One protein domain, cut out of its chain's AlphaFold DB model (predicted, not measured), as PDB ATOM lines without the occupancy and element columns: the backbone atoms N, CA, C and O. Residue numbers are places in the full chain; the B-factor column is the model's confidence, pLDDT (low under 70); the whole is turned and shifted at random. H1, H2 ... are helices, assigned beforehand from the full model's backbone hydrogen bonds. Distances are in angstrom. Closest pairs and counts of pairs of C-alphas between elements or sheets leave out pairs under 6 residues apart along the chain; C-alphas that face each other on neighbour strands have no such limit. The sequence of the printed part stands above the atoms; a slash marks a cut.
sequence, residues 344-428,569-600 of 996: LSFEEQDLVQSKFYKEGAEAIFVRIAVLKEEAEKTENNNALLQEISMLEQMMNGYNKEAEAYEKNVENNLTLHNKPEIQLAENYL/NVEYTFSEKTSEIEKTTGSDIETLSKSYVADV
ATOM      1  N   LEU A 344     -38.813  51.152 -42.893       76.06
ATOM      2  CA  LEU A 344     -38.539  51.064 -41.462       76.06
ATOM      3  C   LEU A 344     -38.339  52.459 -40.871       76.06
ATOM      4  O   LEU A 344     -37.559  53.261 -41.394       76.06
ATOM      5  N   SER A 345     -39.006  52.736 -39.755       80.50
ATOM      6  CA  SER A 345     -38.672  53.859 -38.873       80.50
ATOM      7  C   SER A 345     -37.259  53.713 -38.296       80.50
ATOM      8  O   SER A 345     -36.670  52.634 -38.340       80.50
ATOM      9  N   PHE A 346     -36.691  54.795 -37.750       78.19
ATOM     10  CA  PHE A 346     -35.362  54.740 -37.126       78.19
ATOM     11  C   PHE A 346     -35.321  53.730 -35.977       78.19
ATOM     12  O   PHE A 346     -34.372  52.965 -35.862       78.19
ATOM     13  N   GLU A 347     -36.381  53.687 -35.172       83.31
ATOM     14  CA  GLU A 347     -36.497  52.737 -34.074       83.31
ATOM     15  C   GLU A 347     -36.614  51.282 -34.572       83.31
ATOM     16  O   GLU A 347     -36.012  50.384 -33.993       83.31
ATOM     17  N   GLU A 348     -37.328  51.033 -35.675       87.44
ATOM     18  CA  GLU A 348     -37.387  49.695 -36.285       87.44
ATOM     19  C   GLU A 348     -36.043  49.273 -36.895       87.44
ATOM     20  O   GLU A 348     -35.677  48.107 -36.781       87.44
ATOM     21  N   GLN A 349     -35.286  50.199 -37.497       83.88
ATOM     22  CA  GLN A 349     -33.938  49.916 -38.012       83.88
ATOM     23  C   GLN A 349     -32.995  49.475 -36.886       83.88
ATOM     24  O   GLN A 349     -32.335  48.447 -37.018       83.88
ATOM     25  N   ASP A 350     -32.987  50.193 -35.758       85.81
ATOM     26  CA  ASP A 350     -32.172  49.838 -34.591       85.81
ATOM     27  C   ASP A 350     -32.589  48.476 -33.997       85.81
ATOM     28  O   ASP A 350     -31.733  47.652 -33.675       85.81
ATOM     29  N   LEU A 351     -33.893  48.177 -33.907       89.69
ATOM     30  CA  LEU A 351     -34.368  46.863 -33.444       89.69
ATOM     31  C   LEU A 351     -33.944  45.723 -34.383       89.69
ATOM     32  O   LEU A 351     -33.534  44.660 -33.913       89.69
ATOM     33  N   VAL A 352     -34.021  45.929 -35.703       89.44
ATOM     34  CA  VAL A 352     -33.556  44.950 -36.701       89.44
ATOM     35  C   VAL A 352     -32.049  44.729 -36.583       89.44
ATOM     36  O   VAL A 352     -31.589  43.587 -36.591       89.44
ATOM     37  N   GLN A 353     -31.282  45.806 -36.421       87.50
ATOM     38  CA  GLN A 353     -29.838  45.740 -36.238       87.50
ATOM     39  C   GLN A 353     -29.476  44.970 -34.960       87.50
ATOM     40  O   GLN A 353     -28.639  44.067 -35.006       87.50
ATOM     41  N   SER A 354     -30.148  45.269 -33.841       91.12
ATOM     42  CA  SER A 354     -29.977  44.544 -32.578       91.12
ATOM     43  C   SER A 354     -30.250  43.050 -32.739       91.12
ATOM     44  O   SER A 354     -29.430  42.226 -32.336       91.12
ATOM     45  N   LYS A 355     -31.362  42.696 -33.397       92.69
ATOM     46  CA  LYS A 355     -31.731  41.304 -33.668       92.69
ATOM     47  C   LYS A 355     -30.610  40.548 -34.387       92.69
ATOM     48  O   LYS A 355     -30.229  39.477 -33.929       92.69
ATOM     49  N   PHE A 356     -30.044  41.100 -35.461       93.38
ATOM     50  CA  PHE A 356     -28.969  40.417 -36.189       93.38
ATOM     51  C   PHE A 356     -27.687  40.280 -35.364       93.38
ATOM     52  O   PHE A 356     -27.042  39.235 -35.421       93.38
ATOM     53  N   TYR A 357     -27.332  41.287 -34.558       93.25
ATOM     54  CA  TYR A 357     -26.203  41.175 -33.631       93.25
ATOM     55  C   TYR A 357     -26.415  40.065 -32.588       93.25
ATOM     56  O   TYR A 357     -25.480  39.305 -32.330       93.25
ATOM     57  N   LYS A 358     -27.633  39.912 -32.047       93.88
ATOM     58  CA  LYS A 358     -27.975  38.793 -31.150       93.88
ATOM     59  C   LYS A 358     -27.843  37.445 -31.845       93.88
ATOM     60  O   LYS A 358     -27.107  36.596 -31.360       93.88
ATOM     61  N   GLU A 359     -28.463  37.276 -33.013       91.06
ATOM     62  CA  GLU A 359     -28.380  36.032 -33.795       91.06
ATOM     63  C   GLU A 359     -26.920  35.667 -34.129       91.06
ATOM     64  O   GLU A 359     -26.523  34.500 -34.080       91.06
ATOM     65  N   GLY A 360     -26.084  36.667 -34.425       93.94
ATOM     66  CA  GLY A 360     -24.645  36.481 -34.600       93.94
ATOM     67  C   GLY A 360     -23.941  36.017 -33.322       93.94
ATOM     68  O   GLY A 360     -23.132  35.090 -33.371       93.94
ATOM     69  N   ALA A 361     -24.245  36.631 -32.175       94.81
ATOM     70  CA  ALA A 361     -23.669  36.252 -30.885       94.81
ATOM     71  C   ALA A 361     -24.066  34.824 -30.479       94.81
ATOM     72  O   ALA A 361     -23.223  34.061 -30.010       94.81
ATOM     73  N   GLU A 362     -25.317  34.435 -30.720       94.62
ATOM     74  CA  GLU A 362     -25.827  33.083 -30.486       94.62
ATOM     75  C   GLU A 362     -25.092  32.044 -31.347       94.62
ATOM     76  O   GLU A 362     -24.634  31.024 -30.828       94.62
ATOM     77  N   ALA A 363     -24.891  32.320 -32.641       94.38
ATOM     78  CA  ALA A 363     -24.141  31.426 -33.526       94.38
ATOM     79  C   ALA A 363     -22.685  31.233 -33.074       94.38
ATOM     80  O   ALA A 363     -22.184  30.104 -33.036       94.38
ATOM     81  N   ILE A 364     -22.025  32.320 -32.666       96.19
ATOM     82  CA  ILE A 364     -20.664  32.271 -32.122       96.19
ATOM     83  C   ILE A 364     -20.631  31.501 -30.796       96.19
ATOM     84  O   ILE A 364     -19.716  30.709 -30.574       96.19
ATOM     85  N   PHE A 365     -21.623  31.682 -29.924       96.06
ATOM     86  CA  PHE A 365     -21.706  30.951 -28.661       96.06
ATOM     87  C   PHE A 365     -21.788  29.437 -28.885       96.06
ATOM     88  O   PHE A 365     -21.040  28.673 -28.271       96.06
ATOM     89  N   VAL A 366     -22.650  28.993 -29.806       94.88
ATOM     90  CA  VAL A 366     -22.764  27.569 -30.163       94.88
ATOM     91  C   VAL A 366     -21.429  27.044 -30.699       94.88
ATOM     92  O   VAL A 366     -21.004  25.951 -30.320       94.88
ATOM     93  N   ARG A 367     -20.718  27.834 -31.515       95.81
ATOM     94  CA  ARG A 367     -19.374  27.485 -31.992       95.81
ATOM     95  C   ARG A 367     -18.367  27.343 -30.850       95.81
ATOM     96  O   ARG A 367     -17.647  26.349 -30.810       95.81
ATOM     97  N   ILE A 368     -18.341  28.286 -29.910       94.69
ATOM     98  CA  ILE A 368     -17.482  28.226 -28.717       94.69
ATOM     99  C   ILE A 368     -17.764  26.951 -27.919       94.69
ATOM    100  O   ILE A 368     -16.825  26.269 -27.512       94.69
ATOM    101  N   ALA A 369     -19.036  26.599 -27.717       93.06
ATOM    102  CA  ALA A 369     -19.414  25.386 -26.998       93.06
ATOM    103  C   ALA A 369     -18.894  24.114 -27.694       93.06
ATOM    104  O   ALA A 369     -18.338  23.240 -27.030       93.06
ATOM    105  N   VAL A 370     -19.003  24.039 -29.026       93.31
ATOM    106  CA  VAL A 370     -18.450  22.931 -29.829       93.31
ATOM    107  C   VAL A 370     -16.927  22.847 -29.688       93.31
ATOM    108  O   VAL A 370     -16.395  21.775 -29.408       93.31
ATOM    109  N   LEU A 371     -16.227  23.976 -29.826       92.75
ATOM    110  CA  LEU A 371     -14.767  24.027 -29.717       92.75
ATOM    111  C   LEU A 371     -14.274  23.666 -28.313       92.75
ATOM    112  O   LEU A 371     -13.251  23.001 -28.178       92.75
ATOM    113  N   LYS A 372     -14.993  24.070 -27.258       91.38
ATOM    114  CA  LYS A 372     -14.675  23.686 -25.875       91.38
ATOM    115  C   LYS A 372     -14.809  22.182 -25.664       91.38
ATOM    116  O   LYS A 372     -13.910  21.574 -25.091       91.38
ATOM    117  N   GLU A 373     -15.880  21.580 -26.180       90.88
ATOM    118  CA  GLU A 373     -16.077  20.128 -26.128       90.88
ATOM    119  C   GLU A 373     -14.947  19.374 -26.858       90.88
ATOM    120  O   GLU A 373     -14.510  18.311 -26.411       90.88
ATOM    121  N   GLU A 374     -14.444  19.913 -27.973       89.25
ATOM    122  CA  GLU A 374     -13.294  19.346 -28.685       89.25
ATOM    123  C   GLU A 374     -11.973  19.571 -27.933       89.25
ATOM    124  O   GLU A 374     -11.152  18.654 -27.833       89.25
ATOM    125  N   ALA A 375     -11.777  20.752 -27.347       89.19
ATOM    126  CA  ALA A 375     -10.588  21.091 -26.573       89.19
ATOM    127  C   ALA A 375     -10.432  20.203 -25.327       89.19
ATOM    128  O   ALA A 375      -9.305  19.858 -24.975       89.19
ATOM    129  N   GLU A 376     -11.531  19.783 -24.694       89.56
ATOM    130  CA  GLU A 376     -11.519  18.826 -23.575       89.56
ATOM    131  C   GLU A 376     -11.042  17.423 -23.984       89.56
ATOM    132  O   GLU A 376     -10.501  16.681 -23.164       89.56
ATOM    133  N   LYS A 377     -11.231  17.056 -25.255       88.62
ATOM    134  CA  LYS A 377     -10.882  15.736 -25.804       88.62
ATOM    135  C   LYS A 377      -9.505  15.708 -26.473       88.62
ATOM    136  O   LYS A 377      -9.050  14.635 -26.867       88.62
ATOM    137  N   THR A 378      -8.852  16.861 -26.617       84.38
ATOM    138  CA  THR A 378      -7.623  17.024 -27.403       84.38
ATOM    139  C   THR A 378      -6.422  17.268 -26.488       84.38
ATOM    140  O   THR A 378      -6.414  18.226 -25.723       84.38
ATOM    141  N   GLU A 379      -5.382  16.426 -26.581       77.06
ATOM    142  CA  GLU A 379      -4.179  16.536 -25.731       77.06
ATOM    143  C   GLU A 379      -3.380  17.837 -25.966       77.06
ATOM    144  O   GLU A 379      -2.821  18.379 -25.016       77.06
ATOM    145  N   ASN A 380      -3.356  18.363 -27.200       78.38
ATOM    146  CA  ASN A 380      -2.771  19.667 -27.541       78.38
ATOM    147  C   ASN A 380      -3.843  20.591 -28.135       78.38
ATOM    148  O   ASN A 380      -4.133  20.542 -29.329       78.38
ATOM    149  N   ASN A 381      -4.446  21.421 -27.287       82.75
ATOM    150  CA  ASN A 381      -5.600  22.251 -27.630       82.75
ATOM    151  C   ASN A 381      -5.273  23.754 -27.745       82.75
ATOM    152  O   ASN A 381      -6.187  24.571 -27.810       82.75
ATOM    153  N   ASN A 382      -3.993  24.138 -27.814       80.62
ATOM    154  CA  ASN A 382      -3.572  25.546 -27.819       80.62
ATOM    155  C   ASN A 382      -4.212  26.373 -28.950       80.62
ATOM    156  O   ASN A 382      -4.658  27.494 -28.709       80.62
ATOM    157  N   ALA A 383      -4.297  25.820 -30.165       79.06
ATOM    158  CA  ALA A 383      -4.927  26.491 -31.305       79.06
ATOM    159  C   ALA A 383      -6.442  26.680 -31.100       79.06
ATOM    160  O   ALA A 383      -6.960  27.775 -31.310       79.06
ATOM    161  N   LEU A 384      -7.131  25.650 -30.590       83.56
ATOM    162  CA  LEU A 384      -8.559  25.711 -30.260       83.56
ATOM    163  C   LEU A 384      -8.833  26.766 -29.181       83.56
ATOM    164  O   LEU A 384      -9.784  27.530 -29.289       83.56
ATOM    165  N   LEU A 385      -7.973  26.861 -28.162       83.56
ATOM    166  CA  LEU A 385      -8.097  27.868 -27.103       83.56
ATOM    167  C   LEU A 385      -7.897  29.300 -27.623       83.56
ATOM    168  O   LEU A 385      -8.574  30.219 -27.158       83.56
ATOM    169  N   GLN A 386      -6.997  29.506 -28.587       80.62
ATOM    170  CA  GLN A 386      -6.824  30.809 -29.239       80.62
ATOM    171  C   GLN A 386      -8.052  31.191 -30.076       80.62
ATOM    172  O   GLN A 386      -8.513  32.331 -29.986       80.62
ATOM    173  N   GLU A 387      -8.608  30.244 -30.838       85.81
ATOM    174  CA  GLU A 387      -9.846  30.438 -31.604       85.81
ATOM    175  C   GLU A 387     -11.020  30.770 -30.674       85.81
ATOM    176  O   GLU A 387     -11.695  31.781 -30.878       85.81
ATOM    177  N   ILE A 388     -11.196  29.999 -29.592       88.25
ATOM    178  CA  ILE A 388     -12.205  30.252 -28.554       88.25
ATOM    179  C   ILE A 388     -12.063  31.674 -28.006       88.25
ATOM    180  O   ILE A 388     -13.042  32.413 -27.991       88.25
ATOM    181  N   SER A 389     -10.858  32.098 -27.611       85.56
ATOM    182  CA  SER A 389     -10.655  33.429 -27.024       85.56
ATOM    183  C   SER A 389     -11.020  34.568 -27.984       85.56
ATOM    184  O   SER A 389     -11.623  35.563 -27.576       85.56
ATOM    185  N   MET A 390     -10.700  34.428 -29.274       84.94
ATOM    186  CA  MET A 390     -11.091  35.404 -30.293       84.94
ATOM    187  C   MET A 390     -12.617  35.456 -30.461       84.94
ATOM    188  O   MET A 390     -13.200  36.541 -30.510       84.94
ATOM    189  N   LEU A 391     -13.268  34.291 -30.525       88.81
ATOM    190  CA  LEU A 391     -14.719  34.187 -30.653       88.81
ATOM    191  C   LEU A 391     -15.443  34.750 -29.422       88.81
ATOM    192  O   LEU A 391     -16.437  35.454 -29.575       88.81
ATOM    193  N   GLU A 392     -14.920  34.537 -28.214       88.31
ATOM    194  CA  GLU A 392     -15.457  35.122 -26.980       88.31
ATOM    195  C   GLU A 392     -15.429  36.655 -27.014       88.31
ATOM    196  O   GLU A 392     -16.393  37.309 -26.614       88.31
ATOM    197  N   GLN A 393     -14.338  37.254 -27.501       83.94
ATOM    198  CA  GLN A 393     -14.252  38.709 -27.652       83.94
ATOM    199  C   GLN A 393     -15.281  39.229 -28.660       83.94
ATOM    200  O   GLN A 393     -15.942  40.234 -28.393       83.94
ATOM    201  N   MET A 394     -15.440  38.533 -29.787       85.81
ATOM    202  CA  MET A 394     -16.382  38.907 -30.841       85.81
ATOM    203  C   MET A 394     -17.836  38.794 -30.376       85.81
ATOM    204  O   MET A 394     -18.591  39.752 -30.518       85.81
ATOM    205  N   MET A 395     -18.204  37.680 -29.743       92.62
ATOM    206  CA  MET A 395     -19.532  37.464 -29.162       92.62
ATOM    207  C   MET A 395     -19.889  38.548 -28.140       92.62
ATOM    208  O   MET A 395     -20.970  39.127 -28.195       92.62
ATOM    209  N   ASN A 396     -18.958  38.882 -27.241       87.12
ATOM    210  CA  ASN A 396     -19.160  39.960 -26.272       87.12
ATOM    211  C   ASN A 396     -19.299  41.335 -26.940       87.12
ATOM    212  O   ASN A 396     -20.031  42.187 -26.441       87.12
ATOM    213  N   GLY A 397     -18.589  41.571 -28.047       83.81
ATOM    214  CA  GLY A 397     -18.767  42.762 -28.876       83.81
ATOM    215  C   GLY A 397     -20.173  42.829 -29.471       83.81
ATOM    216  O   GLY A 397     -20.848  43.838 -29.315       83.81
ATOM    217  N   TYR A 398     -20.644  41.733 -30.066       90.81
ATOM    218  CA  TYR A 398     -21.978  41.656 -30.668       90.81
ATOM    219  C   TYR A 398     -23.092  41.854 -29.639       90.81
ATOM    220  O   TYR A 398     -24.004  42.637 -29.885       90.81
ATOM    221  N   ASN A 399     -22.983  41.241 -28.457       88.81
ATOM    222  CA  ASN A 399     -23.943  41.462 -27.371       88.81
ATOM    223  C   ASN A 399     -23.995  42.933 -26.934       88.81
ATOM    224  O   ASN A 399     -25.078  43.483 -26.757       88.81
ATOM    225  N   LYS A 400     -22.840  43.603 -26.816       88.00
ATOM    226  CA  LYS A 400     -22.790  45.031 -26.462       88.00
ATOM    227  C   LYS A 400     -23.419  45.926 -27.525       88.00
ATOM    228  O   LYS A 400     -24.115  46.871 -27.168       88.00
ATOM    229  N   GLU A 401     -23.172  45.647 -28.803       86.06
ATOM    230  CA  GLU A 401     -23.793  46.398 -29.898       86.06
ATOM    231  C   GLU A 401     -25.309  46.166 -29.920       86.06
ATOM    232  O   GLU A 401     -26.074  47.126 -29.990       86.06
ATOM    233  N   ALA A 402     -25.763  44.920 -29.748       89.88
ATOM    234  CA  ALA A 402     -27.186  44.604 -29.643       89.88
ATOM    235  C   ALA A 402     -27.878  45.384 -28.512       89.88
ATOM    236  O   ALA A 402     -28.919  46.003 -28.747       89.88
ATOM    237  N   GLU A 403     -27.282  45.404 -27.316       90.25
ATOM    238  CA  GLU A 403     -27.774  46.174 -26.166       90.25
ATOM    239  C   GLU A 403     -27.756  47.687 -26.426       90.25
ATOM    240  O   GLU A 403     -28.654  48.411 -25.990       90.25
ATOM    241  N   ALA A 404     -26.741  48.194 -27.135       83.56
ATOM    242  CA  ALA A 404     -26.648  49.607 -27.481       83.56
ATOM    243  C   ALA A 404     -27.795  50.035 -28.407       83.56
ATOM    244  O   ALA A 404     -28.421  51.068 -28.154       83.56
ATOM    245  N   TYR A 405     -28.114  49.230 -29.424       86.31
ATOM    246  CA  TYR A 405     -29.250  49.479 -30.311       86.31
ATOM    247  C   TYR A 405     -30.594  49.414 -29.569       86.31
ATOM    248  O   TYR A 405     -31.408  50.324 -29.717       86.31
ATOM    249  N   GLU A 406     -30.813  48.422 -28.698       88.88
ATOM    250  CA  GLU A 406     -32.038  48.350 -27.876       88.88
ATOM    251  C   GLU A 406     -32.193  49.577 -26.982       88.88
ATOM    252  O   GLU A 406     -33.241  50.224 -26.951       88.88
ATOM    253  N   LYS A 407     -31.113  49.968 -26.307       88.44
ATOM    254  CA  LYS A 407     -31.112  51.137 -25.433       88.44
ATOM    255  C   LYS A 407     -31.344  52.436 -26.205       88.44
ATOM    256  O   LYS A 407     -31.969  53.358 -25.677       88.44
ATOM    257  N   ASN A 408     -30.852  52.543 -27.439       80.44
ATOM    258  CA  ASN A 408     -31.136  53.686 -28.306       80.44
ATOM    259  C   ASN A 408     -32.635  53.785 -28.612       80.44
ATOM    260  O   ASN A 408     -33.208  54.870 -28.490       80.44
ATOM    261  N   VAL A 409     -33.283  52.655 -28.907       84.69
ATOM    262  CA  VAL A 409     -34.735  52.577 -29.118       84.69
ATOM    263  C   VAL A 409     -35.487  52.992 -27.856       84.69
ATOM    264  O   VAL A 409     -36.304  53.910 -27.913       84.69
ATOM    265  N   GLU A 410     -35.168  52.403 -26.701       86.81
ATOM    266  CA  GLU A 410     -35.800  52.736 -25.416       86.81
ATOM    267  C   GLU A 410     -35.709  54.234 -25.095       86.81
ATOM    268  O   GLU A 410     -36.703  54.874 -24.723       86.81
ATOM    269  N   ASN A 411     -34.522  54.819 -25.280       80.62
ATOM    270  CA  ASN A 411     -34.289  56.241 -25.051       80.62
ATOM    271  C   ASN A 411     -35.113  57.107 -26.009       80.62
ATOM    272  O   ASN A 411     -35.738  58.072 -25.566       80.62
ATOM    273  N   ASN A 412     -35.141  56.766 -27.301       76.12
ATOM    274  CA  ASN A 412     -35.885  57.515 -28.315       76.12
ATOM    275  C   ASN A 412     -37.399  57.454 -28.071       76.12
ATOM    276  O   ASN A 412     -38.074  58.487 -28.117       76.12
ATOM    277  N   LEU A 413     -37.937  56.278 -27.738       83.56
ATOM    278  CA  LEU A 413     -39.356  56.108 -27.423       83.56
ATOM    279  C   LEU A 413     -39.752  56.886 -26.163       83.56
ATOM    280  O   LEU A 413     -40.759  57.597 -26.171       83.56
ATOM    281  N   THR A 414     -38.915  56.835 -25.122       83.69
ATOM    282  CA  THR A 414     -39.119  57.589 -23.876       83.69
ATOM    283  C   THR A 414     -39.072  59.099 -24.118       83.69
ATOM    284  O   THR A 414     -39.940  59.832 -23.644       83.69
ATOM    285  N   LEU A 415     -38.088  59.580 -24.888       79.62
ATOM    286  CA  LEU A 415     -37.904  61.004 -25.189       79.62
ATOM    287  C   LEU A 415     -39.088  61.587 -25.973       79.62
ATOM    288  O   LEU A 415     -39.488  62.728 -25.738       79.62
ATOM    289  N   HIS A 416     -39.657  60.805 -26.891       77.19
ATOM    290  CA  HIS A 416     -40.767  61.227 -27.745       77.19
ATOM    291  C   HIS A 416     -42.148  60.807 -27.229       77.19
ATOM    292  O   HIS A 416     -43.147  61.076 -27.901       77.19
ATOM    293  N   ASN A 417     -42.217  60.194 -26.042       85.06
ATOM    294  CA  ASN A 417     -43.441  59.668 -25.438       85.06
ATOM    295  C   ASN A 417     -44.238  58.772 -26.413       85.06
ATOM    296  O   ASN A 417     -45.461  58.893 -26.538       85.06
ATOM    297  N   LYS A 418     -43.516  57.922 -27.156       79.25
ATOM    298  CA  LYS A 418     -44.061  56.951 -28.115       79.25
ATOM    299  C   LYS A 418     -44.278  55.592 -27.426       79.25
ATOM    300  O   LYS A 418     -43.550  55.278 -26.486       79.25
ATOM    301  N   PRO A 419     -45.260  54.785 -27.869       81.31
ATOM    302  CA  PRO A 419     -45.441  53.428 -27.356       81.31
ATOM    303  C   PRO A 419     -44.273  52.517 -27.754       81.31
ATOM    304  O   PRO A 419     -43.574  52.787 -28.730       81.31
ATOM    305  N   GLU A 420     -44.104  51.428 -27.006       81.25
ATOM    306  CA  GLU A 420     -43.162  50.354 -27.329       81.25
ATOM    307  C   GLU A 420     -43.437  49.779 -28.728       81.25
ATOM    308  O   GLU A 420     -44.595  49.611 -29.123       81.25
ATOM    309  N   ILE A 421     -42.370  49.507 -29.483       82.25
ATOM    310  CA  ILE A 421     -42.438  48.991 -30.854       82.25
ATOM    311  C   ILE A 421     -42.044  47.517 -30.838       82.25
ATOM    312  O   ILE A 421     -41.008  47.154 -30.289       82.25
ATOM    313  N   GLN A 422     -42.855  46.677 -31.477       75.62
ATOM    314  CA  GLN A 422     -42.511  45.285 -31.766       75.62
ATOM    315  C   GLN A 422     -42.333  45.119 -33.274       75.62
ATOM    316  O   GLN A 422     -43.156  45.608 -34.050       75.62
ATOM    317  N   LEU A 423     -41.273  44.422 -33.685       77.88
ATOM    318  CA  LEU A 423     -41.027  44.119 -35.094       77.88
ATOM    319  C   LEU A 423     -42.133  43.205 -35.634       77.88
ATOM    320  O   LEU A 423     -42.349  42.107 -35.124       77.88
ATOM    321  N   ALA A 424     -42.834  43.667 -36.668       62.47
ATOM    322  CA  ALA A 424     -43.970  42.957 -37.253       62.47
ATOM    323  C   ALA A 424     -43.564  41.854 -38.250       62.47
ATOM    324  O   ALA A 424     -44.373  40.977 -38.553       62.47
ATOM    325  N   GLU A 425     -42.332  41.893 -38.768       66.12
ATOM    326  CA  GLU A 425     -41.860  41.020 -39.845       66.12
ATOM    327  C   GLU A 425     -40.542  40.315 -39.495       66.12
ATOM    328  O   GLU A 425     -39.659  40.853 -38.823       66.12
ATOM    329  N   ASN A 426     -40.383  39.097 -40.021       74.75
ATOM    330  CA  ASN A 426     -39.111  38.385 -40.015       74.75
ATOM    331  C   ASN A 426     -38.248  38.865 -41.186       74.75
ATOM    332  O   ASN A 426     -38.272  38.280 -42.269       74.75
ATOM    333  N   TYR A 427     -37.499  39.939 -40.958       83.38
ATOM    334  CA  TYR A 427     -36.547  40.464 -41.930       83.38
ATOM    335  C   TYR A 427     -35.375  39.506 -42.155       83.38
ATOM    336  O   TYR A 427     -34.777  39.015 -41.197       83.38
ATOM    337  N   LEU A 428     -35.036  39.263 -43.424       81.25
ATOM    338  CA  LEU A 428     -33.822  38.541 -43.804       81.25
ATOM    339  C   LEU A 428     -32.631  39.512 -43.818       81.25
ATOM    340  O   LEU A 428     -32.798  40.632 -44.310       81.25
ATOM    341  N   ASN A 569     -27.289  20.039 -44.790       73.81
ATOM    342  CA  ASN A 569     -28.056  20.093 -43.542       73.81
ATOM    343  C   ASN A 569     -27.434  21.034 -42.494       73.81
ATOM    344  O   ASN A 569     -27.525  20.754 -41.297       73.81
ATOM    345  N   VAL A 570     -26.798  22.127 -42.927       75.44
ATOM    346  CA  VAL A 570     -26.114  23.090 -42.042       75.44
ATOM    347  C   VAL A 570     -27.052  23.609 -40.952       75.44
ATOM    348  O   VAL A 570     -26.785  23.411 -39.770       75.44
ATOM    349  N   GLU A 571     -28.202  24.167 -41.337       80.19
ATOM    350  CA  GLU A 571     -29.151  24.756 -40.384       80.19
ATOM    351  C   GLU A 571     -29.756  23.705 -39.438       80.19
ATOM    352  O   GLU A 571     -29.912  23.943 -38.242       80.19
ATOM    353  N   TYR A 572     -30.021  22.493 -39.942       76.25
ATOM    354  CA  TYR A 572     -30.454  21.372 -39.103       76.25
ATOM    355  C   TYR A 572     -29.381  21.002 -38.073       76.25
ATOM    356  O   TYR A 572     -29.688  20.812 -36.900       76.25
ATOM    357  N   THR A 573     -28.119  20.927 -38.497       78.38
ATOM    358  CA  THR A 573     -26.990  20.589 -37.624       78.38
ATOM    359  C   THR A 573     -26.785  21.649 -36.546       78.38
ATOM    360  O   THR A 573     -26.576  21.312 -35.379       78.38
ATOM    361  N   PHE A 574     -26.886  22.920 -36.926       86.44
ATOM    362  CA  PHE A 574     -26.813  24.045 -36.006       86.44
ATOM    363  C   PHE A 574     -27.958  24.015 -34.982       86.44
ATOM    364  O   PHE A 574     -27.714  24.090 -33.777       86.44
ATOM    365  N   SER A 575     -29.198  23.815 -35.437       80.19
ATOM    366  CA  SER A 575     -30.381  23.707 -34.574       80.19
ATOM    367  C   SER A 575     -30.321  22.500 -33.629       80.19
ATOM    368  O   SER A 575     -30.685  22.603 -32.454       80.19
ATOM    369  N   GLU A 576     -29.811  21.362 -34.107       89.25
ATOM    370  CA  GLU A 576     -29.590  20.167 -33.292       89.25
ATOM    371  C   GLU A 576     -28.602  20.457 -32.156       89.25
ATOM    372  O   GLU A 576     -28.893  20.131 -31.004       89.25
ATOM    373  N   LYS A 577     -27.476  21.122 -32.455       89.56
ATOM    374  CA  LYS A 577     -26.463  21.440 -31.441       89.56
ATOM    375  C   LYS A 577     -26.928  22.522 -30.465       89.56
ATOM    376  O   LYS A 577     -26.696  22.392 -29.268       89.56
ATOM    377  N   THR A 578     -27.659  23.521 -30.951       89.50
ATOM    378  CA  THR A 578     -28.366  24.518 -30.125       89.50
ATOM    379  C   THR A 578     -29.277  23.809 -29.119       89.50
ATOM    380  O   THR A 578     -29.107  23.953 -27.912       89.50
ATOM    381  N   SER A 579     -30.158  22.929 -29.606       89.25
ATOM    382  CA  SER A 579     -31.085  22.163 -28.764       89.25
ATOM    383  C   SER A 579     -30.372  21.263 -27.751       89.25
ATOM    384  O   SER A 579     -30.879  21.032 -26.654       89.25
ATOM    385  N   GLU A 580     -29.228  20.686 -28.122       92.44
ATOM    386  CA  GLU A 580     -28.401  19.868 -27.231       92.44
ATOM    387  C   GLU A 580     -27.842  20.701 -26.069       92.44
ATOM    388  O   GLU A 580     -27.948  20.288 -24.911       92.44
ATOM    389  N   ILE A 581     -27.310  21.889 -26.364       90.12
ATOM    390  CA  ILE A 581     -26.758  22.811 -25.365       90.12
ATOM    391  C   ILE A 581     -27.860  23.298 -24.420       90.12
ATOM    392  O   ILE A 581     -27.695  23.212 -23.203       90.12
ATOM    393  N   GLU A 582     -29.003  23.742 -24.945       92.00
ATOM    394  CA  GLU A 582     -30.117  24.243 -24.127       92.00
ATOM    395  C   GLU A 582     -30.678  23.165 -23.196       92.00
ATOM    396  O   GLU A 582     -30.930  23.412 -22.017       92.00
ATOM    397  N   LYS A 583     -30.810  21.925 -23.684       90.38
ATOM    398  CA  LYS A 583     -31.235  20.789 -22.849       90.38
ATOM    399  C   LYS A 583     -30.224  20.460 -21.757       90.38
ATOM    400  O   LYS A 583     -30.625  20.079 -20.661       90.38
ATOM    401  N   THR A 584     -28.934  20.566 -22.063       90.69
ATOM    402  CA  THR A 584     -27.855  20.209 -21.132       90.69
ATOM    403  C   THR A 584     -27.669  21.270 -20.048       90.69
ATOM    404  O   THR A 584     -27.417  20.936 -18.893       90.69
ATOM    405  N   THR A 585     -27.819  22.544 -20.402       89.62
ATOM    406  CA  THR A 585     -27.628  23.691 -19.499       89.62
ATOM    407  C   THR A 585     -28.911  24.118 -18.783       89.62
ATOM    408  O   THR A 585     -28.846  24.708 -17.706       89.62
ATOM    409  N   GLY A 586     -30.081  23.820 -19.355       87.62
ATOM    410  CA  GLY A 586     -31.382  24.249 -18.843       87.62
ATOM    411  C   GLY A 586     -31.686  25.735 -19.062       87.62
ATOM    412  O   GLY A 586     -32.574  26.260 -18.396       87.62
ATOM    413  N   SER A 587     -30.947  26.421 -19.939       89.12
ATOM    414  CA  SER A 587     -31.154  27.828 -20.320       89.12
ATOM    415  C   SER A 587     -31.105  27.964 -21.841       89.12
ATOM    416  O   SER A 587     -30.394  27.204 -22.495       89.12
ATOM    417  N   ASP A 588     -31.858  28.906 -22.404       92.56
ATOM    418  CA  ASP A 588     -31.821  29.214 -23.838       92.56
ATOM    419  C   ASP A 588     -30.483  29.851 -24.259       92.56
ATOM    420  O   ASP A 588     -29.782  30.462 -23.441       92.56
ATOM    421  N   ILE A 589     -30.116  29.704 -25.539       90.38
ATOM    422  CA  ILE A 589     -28.838  30.221 -26.059       90.38
ATOM    423  C   ILE A 589     -28.724  31.746 -25.927       90.38
ATOM    424  O   ILE A 589     -27.631  32.230 -25.629       90.38
ATOM    425  N   GLU A 590     -29.814  32.504 -26.094       89.38
ATOM    426  CA  GLU A 590     -29.800  33.969 -25.936       89.38
ATOM    427  C   GLU A 590     -29.359  34.354 -24.513       89.38
ATOM    428  O   GLU A 590     -28.477  35.194 -24.317       89.38
ATOM    429  N   THR A 591     -29.924  33.703 -23.497       89.44
ATOM    430  CA  THR A 591     -29.570  33.930 -22.091       89.44
ATOM    431  C   THR A 591     -28.132  33.509 -21.795       89.44
ATOM    432  O   THR A 591     -27.402  34.219 -21.091       89.44
ATOM    433  N   LEU A 592     -27.697  32.367 -22.328       89.25
ATOM    434  CA  LEU A 592     -26.341  31.859 -22.123       89.25
ATOM    435  C   LEU A 592     -25.278  32.748 -22.772       89.25
ATOM    436  O   LEU A 592     -24.260  33.025 -22.141       89.25
ATOM    437  N   SER A 593     -25.518  33.224 -23.995       90.94
ATOM    438  CA  SER A 593     -24.573  34.083 -24.712       90.94
ATOM    439  C   SER A 593     -24.410  35.435 -24.010       90.94
ATOM    440  O   SER A 593     -23.284  35.902 -23.842       90.94
ATOM    441  N   LYS A 594     -25.506  36.038 -23.526       87.88
ATOM    442  CA  LYS A 594     -25.489  37.322 -22.800       87.88
ATOM    443  C   LYS A 594     -24.847  37.234 -21.422       87.88
ATOM    444  O   LYS A 594     -24.131  38.141 -21.010       87.88
ATOM    445  N   SER A 595     -25.120  36.157 -20.687       85.19
ATOM    446  CA  SER A 595     -24.584  35.957 -19.333       85.19
ATOM    447  C   SER A 595     -23.167  35.384 -19.316       85.19
ATOM    448  O   SER A 595     -22.598  35.180 -18.240       85.19
ATOM    449  N   TYR A 596     -22.586  35.134 -20.490       78.94
ATOM    450  CA  TYR A 596     -21.282  34.518 -20.611       78.94
ATOM    451  C   TYR A 596     -20.182  35.372 -19.978       78.94
ATOM    452  O   TYR A 596     -19.898  36.495 -20.396       78.94
ATOM    453  N   VAL A 597     -19.501  34.794 -18.992       63.19
ATOM    454  CA  VAL A 597     -18.276  35.346 -18.415       63.19
ATOM    455  C   VAL A 597     -17.140  34.433 -18.848       63.19
ATOM    456  O   VAL A 597     -17.172  33.238 -18.562       63.19
ATOM    457  N   ALA A 598     -16.143  34.980 -19.544       52.72
ATOM    458  CA  ALA A 598     -14.951  34.219 -19.894       52.72
ATOM    459  C   ALA A 598     -14.273  33.738 -18.602       52.72
ATOM    460  O   ALA A 598     -13.807  34.551 -17.797       52.72
ATOM    461  N   ASP A 599     -14.233  32.423 -18.386       42.44
ATOM    462  CA  ASP A 599     -13.400  31.847 -17.340       42.44
ATOM    463  C   ASP A 599     -11.952  32.251 -17.627       42.44
ATOM    464  O   ASP A 599     -11.400  31.952 -18.686       42.44
ATOM    465  N   VAL A 600     -11.315  32.935 -16.676       32.25
ATOM    466  CA  VAL A 600      -9.873  33.199 -16.712       32.25
ATOM    467  C   VAL A 600      -9.155  31.860 -16.508       32.25
ATOM    468  O   VAL A 600      -8.718  31.523 -15.407       32.25
TER     469      VAL A 600
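This is residues 344 to 428 and 569 to 600 of the 996 residues of an uncharacterized protein of Bacteroidales bacterium (UniProt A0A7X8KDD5). Two long helices, H1 and H2, lie side by side as a helical hairpin that makes the longest axis; partway along it H3 crosses H1, and short H4 packs across both. The printed part has 117 residues with four named helices, H1 to H4 in chain order, and no named strand: all helix. It is loose, radius of gyration of the C-alphas 16.9 A, spanning 58 by 32 by 24 A.

Find C-alpha 346 at (-35.362, 54.740, -37.126); from there H1 runs 47.4 A to residue 377. H2, residues 382 to 415, measures 49.4 A. Then come H3, residues 570 to 585, and H4, residues 589 to 594, ending at (-25.489, 37.322, -22.800).

H1 and H2 touch at a shallow tilt of 21 degrees, opposite ways; their closest C-alphas, Ser 354 and Ala 402, are 4.1 A apart. Every O i to N i+4 pair is within hydrogen-bond range in H2, H3 and H4, and 27 of 28 in H1.

Residues 429 to 568 are not printed, a 19.3 A gap between C-alphas 428 and 569. Residues 424 to 425 and 597 to 600 have pLDDT under 70.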